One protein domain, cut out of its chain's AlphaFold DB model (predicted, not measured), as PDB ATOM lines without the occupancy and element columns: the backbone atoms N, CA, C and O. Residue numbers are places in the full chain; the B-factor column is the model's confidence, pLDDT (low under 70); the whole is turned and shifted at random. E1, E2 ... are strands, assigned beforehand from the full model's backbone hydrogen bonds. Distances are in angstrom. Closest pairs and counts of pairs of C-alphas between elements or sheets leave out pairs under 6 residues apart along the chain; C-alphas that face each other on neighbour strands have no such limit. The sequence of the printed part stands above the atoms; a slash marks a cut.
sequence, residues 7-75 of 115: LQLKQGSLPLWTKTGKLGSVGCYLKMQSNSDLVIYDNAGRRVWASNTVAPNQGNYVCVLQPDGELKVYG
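What this domain is: This is residues 7 to 75 of the 115 residues of the protein "Bulb-type lectin domain-containing protein" of Ananas comosus var. bracteatus (UniProt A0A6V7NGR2). Three small antiparallel sheets stand as the three walls of a flat, open triangle, with few contacts between the walls: the hairpin E1 and E2, the three-stranded sheet of E3, E4 and E5, and the hairpin E6 and E7. The strands run along the sides of the triangle, and the bend of each two-stranded hairpin points away from the three-stranded sheet. The printed part has 69 residues, with no named helix and seven named strands, E1 to E7 in order along the chain; the class is all strand, though under half of the residues, 32 of 69, are in named elements. The larger sheet has the order E3, E4, E5. The whole is only just compact, close to loose, with a radius of gyration of the C-alphas of 13.0 A and spans of 38 by 33 by 15 A.

Where its parts are: E1, residues 7 to 11, begins with C-alpha 7 at (208.835, 253.187, 368.526) and is 13.4 A long. E2, residues 14 to 20, is the longest strand, at 16.0 A. E3, residues 29 to 32, measures 10.2 A; E4, residues 38 to 41, measures 9.9 A and begins with C-alpha 38 at (217.411, 258.389, 374.533); E5, residues 47 to 50, measures 7.4 A. E6, residues 62 to 65, and E7, residues 71 to 74, are each 10.0 A long, and E7 ends with C-alpha 74 at (214.239, 264.596, 382.840).

How they stand to each other: E1 and E2 form a hairpin, antiparallel at 175 degrees; N 9 and O 17 are 2.9 A apart, within hydrogen-bond range. The C-alphas of Lys 19 and Trp 49, the closest of E2 and E5, are 7.9 A apart. E3, E4 and E5 form a meander, each strand the antiparallel neighbour of the one before, with E4 as the inner strand. Within hydrogen-bond range are N 31 and O 39 of the hairpin E3 and E4, at 2.8 A, and N 48 and O 40 of the hairpin E4 and E5, at 2.8 A. The closest C-alphas of E3 and E6, those of Met 32 and Cys 63, are 6.8 A apart. E6 and E7 form a hairpin, antiparallel at 154 degrees, with N 64 and O 72 within hydrogen-bond range at 2.8 A. Among the pairs that are apart are E1 and E6, and E2 and E7.

The domain as a whole: The two C-alphas farthest apart, those of Ser 13 and Asn 57, are 38.9 A from each other. The printed part has no cut. The link from E5 to E6, 11 residues, is long, and the link from E2 to E3, 8 residues, is short. The mean pLDDT of the printed part is 84.7, and residues 21 to 25 of the model are under 70.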
ATOM      1  N   LEU A   7     209.371 252.602 367.307       70.75
ATOM      2  CA  LEU A   7     208.835 253.187 368.526       70.75
ATOM      3  C   LEU A   7     207.572 253.957 368.147       70.75
ATOM      4  O   LEU A   7     207.627 254.908 367.368       70.75
ATOM      5  N   GLN A   8     206.435 253.501 368.661       77.31
ATOM      6  CA  GLN A   8     205.134 254.111 368.418       77.31
ATOM      7  C   GLN A   8     204.550 254.533 369.755       77.31
ATOM      8  O   GLN A   8     204.414 253.695 370.649       77.31
ATOM      9  N   LEU A   9     204.171 255.800 369.858       72.19
ATOM     10  CA  LEU A   9     203.231 256.245 370.869       72.19
ATOM     11  C   LEU A   9     201.833 256.160 370.263       72.19
ATOM     12  O   LEU A   9     201.600 256.689 369.174       72.19
ATOM     13  N   LYS A  10     200.918 255.469 370.943       74.75
ATOM     14  CA  LYS A  10     199.539 255.286 370.483       74.75
ATOM     15  C   LYS A  10     198.549 255.708 371.551       74.75
ATOM     16  O   LYS A  10     198.744 255.394 372.721       74.75
ATOM     17  N   GLN A  11     197.452 256.310 371.112       74.81
ATOM     18  CA  GLN A  11     196.240 256.471 371.901       74.81
ATOM     19  C   GLN A  11     195.173 255.554 371.297       74.81
ATOM     20  O   GLN A  11     194.637 255.815 370.220       74.81
ATOM     21  N   GLY A  12     194.928 254.410 371.941       80.19
ATOM     22  CA  GLY A  12     194.124 253.337 371.353       80.19
ATOM     23  C   GLY A  12     194.765 252.792 370.070       80.19
ATOM     24  O   GLY A  12     195.902 252.319 370.084       80.19
ATOM     25  N   SER A  13     194.044 252.862 368.949       78.00
ATOM     26  CA  SER A  13     194.553 252.473 367.626       78.00
ATOM     27  C   SER A  13     195.284 253.600 366.887       78.00
ATOM     28  O   SER A  13     195.977 253.316 365.908       78.00
ATOM     29  N   LEU A  14     195.170 254.853 367.345       73.88
ATOM     30  CA  LEU A  14     195.731 256.018 366.665       73.88
ATOM     31  C   LEU A  14     197.224 256.180 367.006       73.88
ATOM     32  O   LEU A  14     197.556 256.364 368.181       73.88
ATOM     33  N   PRO A  15     198.145 256.135 366.025       73.19
ATOM     34  CA  PRO A  15     199.540 256.486 366.259       73.19
ATOM     35  C   PRO A  15     199.683 258.005 366.416       73.19
ATOM     36  O   PRO A  15     199.491 258.746 365.458       73.19
ATOM     37  N   LEU A  16     200.046 258.460 367.618       72.12
ATOM     38  CA  LEU A  16     200.339 259.870 367.908       72.12
ATOM     39  C   LEU A  16     201.741 260.259 367.439       72.12
ATOM     40  O   LEU A  16     201.964 261.349 366.923       72.12
ATOM     41  N   TRP A  17     202.702 259.349 367.593       71.75
ATOM     42  CA  TRP A  17     204.073 259.572 367.157       71.75
ATOM     43  C   TRP A  17     204.731 258.261 366.772       71.75
ATOM     44  O   TRP A  17     204.469 257.214 367.366       71.75
ATOM     45  N   THR A  18     205.582 258.306 365.754       72.75
ATOM     46  CA  THR A  18     206.252 257.124 365.219       72.75
ATOM     47  C   THR A  18     207.684 257.459 364.825       72.75
ATOM     48  O   THR A  18     207.923 258.375 364.034       72.75
ATOM     49  N   LYS A  19     208.645 256.681 365.330       73.00
ATOM     50  CA  LYS A  19     210.005 256.624 364.783       73.00
ATOM     51  C   LYS A  19     210.335 255.211 364.385       73.00
ATOM     52  O   LYS A  19     210.297 254.297 365.205       73.00
ATOM     53  N   THR A  20     210.695 255.072 363.123       70.75
ATOM     54  CA  THR A  20     211.028 253.800 362.512       70.75
ATOM     55  C   THR A  20     212.527 253.703 362.336       70.75
ATOM     56  O   THR A  20     213.173 254.604 361.802       70.75
ATOM     57  N   GLY A  21     213.074 252.595 362.811       66.81
ATOM     58  CA  GLY A  21     214.464 252.253 362.635       66.81
ATOM     59  C   GLY A  21     214.842 251.842 361.219       66.81
ATOM     60  O   GLY A  21     213.996 251.636 360.352       66.81
ATOM     61  N   LYS A  22     216.146 251.664 360.999       67.56
ATOM     62  CA  LYS A  22     216.691 251.161 359.737       67.56
ATOM     63  C   LYS A  22     216.098 249.786 359.396       67.56
ATOM     64  O   LYS A  22     216.001 248.913 360.263       67.56
ATOM     65  N   LEU A  23     215.750 249.585 358.125       64.00
ATOM     66  CA  LEU A  23     215.326 248.293 357.573       64.00
ATOM     67  C   LEU A  23     216.323 247.178 357.939       64.00
ATOM     68  O   LEU A  23     217.536 247.378 357.876       64.00
ATOM     69  N   GLY A  24     215.800 246.019 358.347       62.84
ATOM     70  CA  GLY A  24     216.596 244.873 358.807       62.84
ATOM     71  C   GLY A  24     216.998 244.912 360.288       62.84
ATOM     72  O   GLY A  24     217.613 243.964 360.767       62.84
ATOM     73  N   SER A  25     216.641 245.966 361.029       68.31
ATOM     74  CA  SER A  25     216.798 245.984 362.489       68.31
ATOM     75  C   SER A  25     215.714 245.115 363.132       68.31
ATOM     76  O   SER A  25     214.521 245.312 362.873       68.31
ATOM     77  N   VAL A  26     216.124 244.165 363.974       70.81
ATOM     78  CA  VAL A  26     215.245 243.239 364.702       70.81
ATOM     79  C   VAL A  26     215.582 243.253 366.193       70.81
ATOM     80  O   VAL A  26     216.696 243.596 366.584       70.81
ATOM     81  N   GLY A  27     214.605 242.908 367.036       75.56
ATOM     82  CA  GLY A  27     214.806 242.818 368.486       75.56
ATOM     83  C   GLY A  27     215.243 244.131 369.141       75.56
ATOM     84  O   GLY A  27     216.067 244.113 370.050       75.56
ATOM     85  N   CYS A  28     214.744 245.270 368.657       83.94
ATOM     86  CA  CYS A  28     215.165 246.555 369.194       83.94
ATOM     87  C   CYS A  28     214.650 246.819 370.602       83.94
ATOM     88  O   CYS A  28     213.583 246.343 370.989       83.94
ATOM     89  N   TYR A  29     215.397 247.645 371.324       83.75
ATOM     90  CA  TYR A  29     215.067 248.115 372.660       83.75
ATOM     91  C   TYR A  29     215.383 249.606 372.794       83.75
ATOM     92  O   TYR A  29     216.284 250.138 372.142       83.75
ATOM     93  N   LEU A  30     214.601 250.282 373.632       87.75
ATOM     94  CA  LEU A  30     214.807 251.679 373.989       87.75
ATOM     95  C   LEU A  30     215.689 251.741 375.239       87.75
ATOM     96  O   LEU A  30     215.444 251.012 376.200       87.75
ATOM     97  N   LYS A  31     216.699 252.607 375.235       92.25
ATOM     98  CA  LYS A  31     217.612 252.800 376.362       92.25
ATOM     99  C   LYS A  31     217.796 254.285 376.642       92.25
ATOM    100  O   LYS A  31     218.242 255.026 375.769       92.25
ATOM    101  N   MET A  32     217.510 254.688 377.876       94.88
ATOM    102  CA  MET A  32     217.946 255.975 378.406       94.88
ATOM    103  C   MET A  32     219.415 255.853 378.816       94.88
ATOM    104  O   MET A  32     219.766 254.981 379.614       94.88
ATOM    105  N   GLN A  33     220.287 256.664 378.229       96.06
ATOM    106  CA  GLN A  33     221.708 256.682 378.559       96.06
ATOM    107  C   GLN A  33     222.019 257.687 379.670       96.06
ATOM    108  O   GLN A  33     221.276 258.640 379.901       96.06
ATOM    109  N   SER A  34     223.161 257.499 380.334       96.06
ATOM    110  CA  SER A  34     223.653 258.398 381.384       96.06
ATOM    111  C   SER A  34     224.143 259.750 380.859       96.06
ATOM    112  O   SER A  34     224.534 260.592 381.645       96.06
ATOM    113  N   ASN A  35     224.144 259.991 379.553       95.69
ATOM    114  CA  ASN A  35     224.557 261.250 378.926       95.69
ATOM    115  C   ASN A  35     223.360 262.005 378.320       95.69
ATOM    116  O   ASN A  35     223.527 262.651 377.294       95.69
ATOM    117  N   SER A  36     222.160 261.835 378.888       95.88
ATOM    118  CA  SER A  36     220.868 262.366 378.416       95.88
ATOM    119  C   SER A  36     220.382 261.944 377.031       95.88
ATOM    120  O   SER A  36     219.342 262.442 376.598       95.88
ATOM    121  N   ASP A  37     221.039 261.005 376.345       96.19
ATOM    122  CA  ASP A  37     220.544 260.524 375.054       96.19
ATOM    123  C   ASP A  37     219.587 259.331 375.219       96.19
ATOM    124  O   ASP A  37     219.912 258.304 375.824       96.19
ATOM    125  N   LEU A  38     218.384 259.462 374.668       93.44
ATOM    126  CA  LEU A  38     217.411 258.389 374.533       93.44
ATOM    127  C   LEU A  38     217.624 257.698 373.185       93.44
ATOM    128  O   LEU A  38     217.430 258.289 372.121       93.44
ATOM    129  N   VAL A  39     218.020 256.427 373.228       91.88
ATOM    130  CA  VAL A  39     218.528 255.717 372.051       91.88
ATOM    131  C   VAL A  39     217.765 254.423 371.814       91.88
ATOM    132  O   VAL A  39     217.528 253.648 372.740       91.88
ATOM    133  N   ILE A  40     217.411 254.169 370.555       88.50
ATOM    134  CA  ILE A  40     216.929 252.859 370.112       88.50
ATOM    135  C   ILE A  40     218.125 252.083 369.579       88.50
ATOM    136  O   ILE A  40     218.802 252.526 368.646       88.50
ATOM    137  N   TYR A  41     218.349 250.913 370.158       87.38
ATOM    138  CA  TYR A  41     219.329 249.941 369.696       87.38
ATOM    139  C   TYR A  41     218.636 248.757 369.048       87.38
ATOM    140  O   TYR A  41     217.518 248.426 369.436       87.38
ATOM    141  N   ASP A  42     219.300 248.104 368.099       86.56
ATOM    142  CA  ASP A  42     218.926 246.755 367.681       86.56
ATOM    143  C   ASP A  42     219.568 245.677 368.565       86.56
ATOM    144  O   ASP A  42     220.375 245.960 369.454       86.56
ATOM    145  N   ASN A  43     219.198 244.421 368.322       85.44
ATOM    146  CA  ASN A  43     219.744 243.273 369.043       85.44
ATOM    147  C   ASN A  43     221.264 243.084 368.867       85.44
ATOM    148  O   ASN A  43     221.891 242.446 369.706       85.44
ATOM    149  N   ALA A  44     221.857 243.645 367.810       87.75
ATOM    150  CA  ALA A  44     223.299 243.660 367.582       87.75
ATOM    151  C   ALA A  44     223.998 244.835 368.295       87.75
ATOM    152  O   ALA A  44     225.202 245.028 368.133       87.75
ATOM    153  N   GLY A  45     223.258 245.644 369.063       87.25
ATOM    154  CA  GLY A  45     223.784 246.815 369.763       87.25
ATOM    155  C   GLY A  45     224.072 248.004 368.844       87.25
ATOM    156  O   GLY A  45     224.718 248.964 369.268       87.25
ATOM    157  N   ARG A  46     223.595 247.989 367.594       88.25
ATOM    158  CA  ARG A  46     223.744 249.123 366.674       88.25
ATOM    159  C   ARG A  46     222.715 250.189 367.007       88.25
ATOM    160  O   ARG A  46     221.543 249.894 367.228       88.25
ATOM    161  N   ARG A  47     223.153 251.446 367.007       88.12
ATOM    162  CA  ARG A  47     222.265 252.596 367.182       88.12
ATOM    163  C   ARG A  47     221.389 252.769 365.945       88.12
ATOM    164  O   ARG A  47     221.891 253.020 364.852       88.12
ATOM    165  N   VAL A  48     220.085 252.676 366.148       87.75
ATOM    166  CA  VAL A  48     219.062 252.750 365.105       87.75
ATOM    167  C   VAL A  48     218.443 254.150 365.028       87.75
ATOM    168  O   VAL A  48     218.179 254.647 363.937       87.75
ATOM    169  N   TRP A  49     218.240 254.792 366.180       88.38
ATOM    170  CA  TRP A  49     217.765 256.172 366.311       88.38
ATOM    171  C   TRP A  49     218.260 256.759 367.639       88.38
ATOM    172  O   TRP A  49     218.487 256.005 368.583       88.38
ATOM    173  N   ALA A  50     218.399 258.081 367.716       89.81
ATOM    174  CA  ALA A  50     218.703 258.809 368.945       89.81
ATOM    175  C   ALA A  50     217.971 260.154 368.991       89.81
ATOM    176  O   ALA A  50     217.726 260.763 367.943       89.81
ATOM    177  N   SER A  51     217.676 260.621 370.204       91.00
ATOM    178  CA  SER A  51     217.186 261.981 370.456       91.00
ATOM    179  C   SER A  51     218.221 263.058 370.130       91.00
ATOM    180  O   SER A  51     217.835 264.182 369.822       91.00
ATOM    181  N   ASN A  52     219.515 262.710 370.141       94.25
ATOM    182  CA  ASN A  52     220.644 263.627 369.950       94.25
ATOM    183  C   ASN A  52     220.694 264.738 371.008       94.25
ATOM    184  O   ASN A  52     221.085 265.867 370.730       94.25
ATOM    185  N   THR A  53     220.315 264.404 372.237       94.44
ATOM    186  CA  THR A  53     220.272 265.320 373.383       94.44
ATOM    187  C   THR A  53     221.469 265.106 374.300       94.44
ATOM    188  O   THR A  53     221.320 265.172 375.511       94.44
ATOM    189  N   VAL A  54     222.645 264.793 373.747       95.62
ATOM    190  CA  VAL A  54     223.832 264.415 374.530       95.62
ATOM    191  C   VAL A  54     224.307 265.586 375.397       95.62
ATOM    192  O   VAL A  54     224.741 266.611 374.871       95.62
ATOM    193  N   ALA A  55     224.255 265.428 376.719       93.75
ATOM    194  CA  ALA A  55     224.789 266.394 377.672       93.75
ATOM    195  C   ALA A  55     226.320 266.278 377.785       93.75
ATOM    196  O   ALA A  55     226.876 265.190 377.608       93.75
ATOM    197  N   PRO A  56     227.017 267.378 378.132       93.25
ATOM    198  CA  PRO A  56     228.469 267.362 378.309       93.25
ATOM    199  C   PRO A  56     228.916 266.483 379.484       93.25
ATOM    200  O   PRO A  56     230.000 265.909 379.448       93.25
ATOM    201  N   ASN A  57     228.073 266.361 380.511       92.81
ATOM    202  CA  ASN A  57     228.352 265.583 381.710       92.81
ATOM    203  C   ASN A  57     227.415 264.382 381.798       92.81
ATOM    204  O   ASN A  57     226.260 264.443 381.376       92.81
ATOM    205  N   GLN A  58     227.915 263.301 382.392       95.44
ATOM    206  CA  GLN A  58     227.081 262.151 382.715       95.44
ATOM    207  C   GLN A  58     226.236 262.427 383.966       95.44
ATOM    208  O   GLN A  58     226.641 263.168 384.859       95.44
ATOM    209  N   GLY A  59     225.076 261.788 384.046       94.38
ATOM    210  CA  GLY A  59     224.145 261.885 385.155       94.38
ATOM    211  C   GLY A  59     223.036 260.842 385.066       94.38
ATOM    212  O   GLY A  59     222.975 260.021 384.150       94.38
ATOM    213  N   ASN A  60     222.147 260.880 386.052       94.44
ATOM    214  CA  ASN A  60     220.974 260.018 386.089       94.44
ATOM    215  C   ASN A  60     219.808 260.728 385.407       94.44
ATOM    216  O   ASN A  60     219.426 261.823 385.820       94.44
ATOM    217  N   TYR A  61     219.251 260.083 384.387       95.31
ATOM    218  CA  TYR A  61     218.131 260.583 383.601       95.31
ATOM    219  C   TYR A  61     216.983 259.586 383.629       95.31
ATOM    220  O   TYR A  61     217.201 258.374 383.683       95.31
ATOM    221  N   VAL A  62     215.761 260.100 383.543       94.50
ATOM    222  CA  VAL A  62     214.547 259.290 383.419       94.50
ATOM    223  C   VAL A  62     213.758 259.734 382.198       94.50
ATOM    224  O   VAL A  62     213.688 260.920 381.887       94.50
ATOM    225  N   CYS A  63     213.167 258.770 381.503       91.12
ATOM    226  CA  CYS A  63     212.240 259.017 380.408       91.12
ATOM    227  C   CYS A  63     210.827 258.723 380.914       91.12
ATOM    228  O   CYS A  63     210.576 257.629 381.424       91.12
ATOM    229  N   VAL A  64     209.932 259.704 380.818       89.94
ATOM    230  CA  VAL A  64     208.581 259.649 381.384       89.94
ATOM    231  C   VAL A  64     207.574 259.959 380.288       89.94
ATOM    232  O   VAL A  64     207.681 260.982 379.614       89.94
ATOM    233  N   LEU A  65     206.593 259.072 380.123       83.75
ATOM    234  CA  LEU A  65     205.394 259.356 379.346       83.75
ATOM    235  C   LEU A  65     204.379 260.020 380.274       83.75
ATOM    236  O   LEU A  65     203.931 259.402 381.241       83.75
ATOM    237  N   GLN A  66     204.057 261.275 380.000       86.81
ATOM    238  CA  GLN A  66     203.118 262.049 380.797       86.81
ATOM    239  C   GLN A  66     201.659 261.803 380.359       86.81
ATOM    240  O   GLN A  66     201.416 261.347 379.237       86.81
ATOM    241  N   PRO A  67     200.665 262.097 381.225       82.31
ATOM    242  CA  PRO A  67     199.244 261.951 380.887       82.31
ATOM    243  C   PRO A  67     198.768 262.822 379.715       82.31
ATOM    244  O   PRO A  67     197.764 262.493 379.090       82.31
ATOM    245  N   ASP A  68     199.482 263.910 379.413       83.25
ATOM    246  CA  ASP A  68     199.240 264.787 378.258       83.25
ATOM    247  C   ASP A  68     199.649 264.151 376.913       83.25
ATOM    248  O   ASP A  68     199.372 264.706 375.852       83.25
ATOM    249  N   GLY A  69     200.265 262.964 376.941       76.50
ATOM    250  CA  GLY A  69     200.726 262.255 375.754       76.50
ATOM    251  C   GLY A  69     202.124 262.667 375.296       76.50
ATOM    252  O   GLY A  69     202.550 262.247 374.219       76.50
ATOM    253  N   GLU A  70     202.868 263.441 376.084       81.00
ATOM    254  CA  GLU A  70     204.249 263.792 375.765       81.00
ATOM    255  C   GLU A  70     205.246 262.825 376.415       81.00
ATOM    256  O   GLU A  70     205.147 262.462 377.590       81.00
ATOM    257  N   LEU A  71     206.248 262.404 375.639       84.00
ATOM    258  CA  LEU A  71     207.384 261.635 376.141       84.00
ATOM    259  C   LEU A  71     208.552 262.589 376.399       84.00
ATOM    260  O   LEU A  71     209.112 263.147 375.452       84.00
ATOM    261  N   LYS A  72     208.937 262.756 377.666       89.12
ATOM    262  CA  LYS A  72     209.990 263.691 378.091       89.12
ATOM    263  C   LYS A  72     211.151 262.977 378.763       89.12
ATOM    264  O   LYS A  72     210.976 261.955 379.424       89.12
ATOM    265  N   VAL A  73     212.341 263.552 378.615       93.19
ATOM    266  CA  VAL A  73     213.542 263.157 379.360       93.19
ATOM    267  C   VAL A  73     213.800 264.203 380.438       93.19
ATOM    268  O   VAL A  73     213.921 265.386 380.129       93.19
ATOM    269  N   TYR A  74     213.906 263.761 381.688       93.69
ATOM    270  CA  TYR A  74     214.239 264.596 382.840       93.69
ATOM    271  C   TYR A  74     215.612 264.229 383.395       93.69
ATOM    272  O   TYR A  74     215.970 263.050 383.461       93.69
ATOM    273  N   GLY A  75     216.359 265.243 383.829       93.50
ATOM    274  CA  GLY A  75     217.638 265.103 384.514       93.50
ATOM    275  C   GLY A  75     218.656 266.192 384.129       93.50
ATOM    276  O   GLY A  75     218.321 267.099 383.370       93.50
TER     277      GLY A  75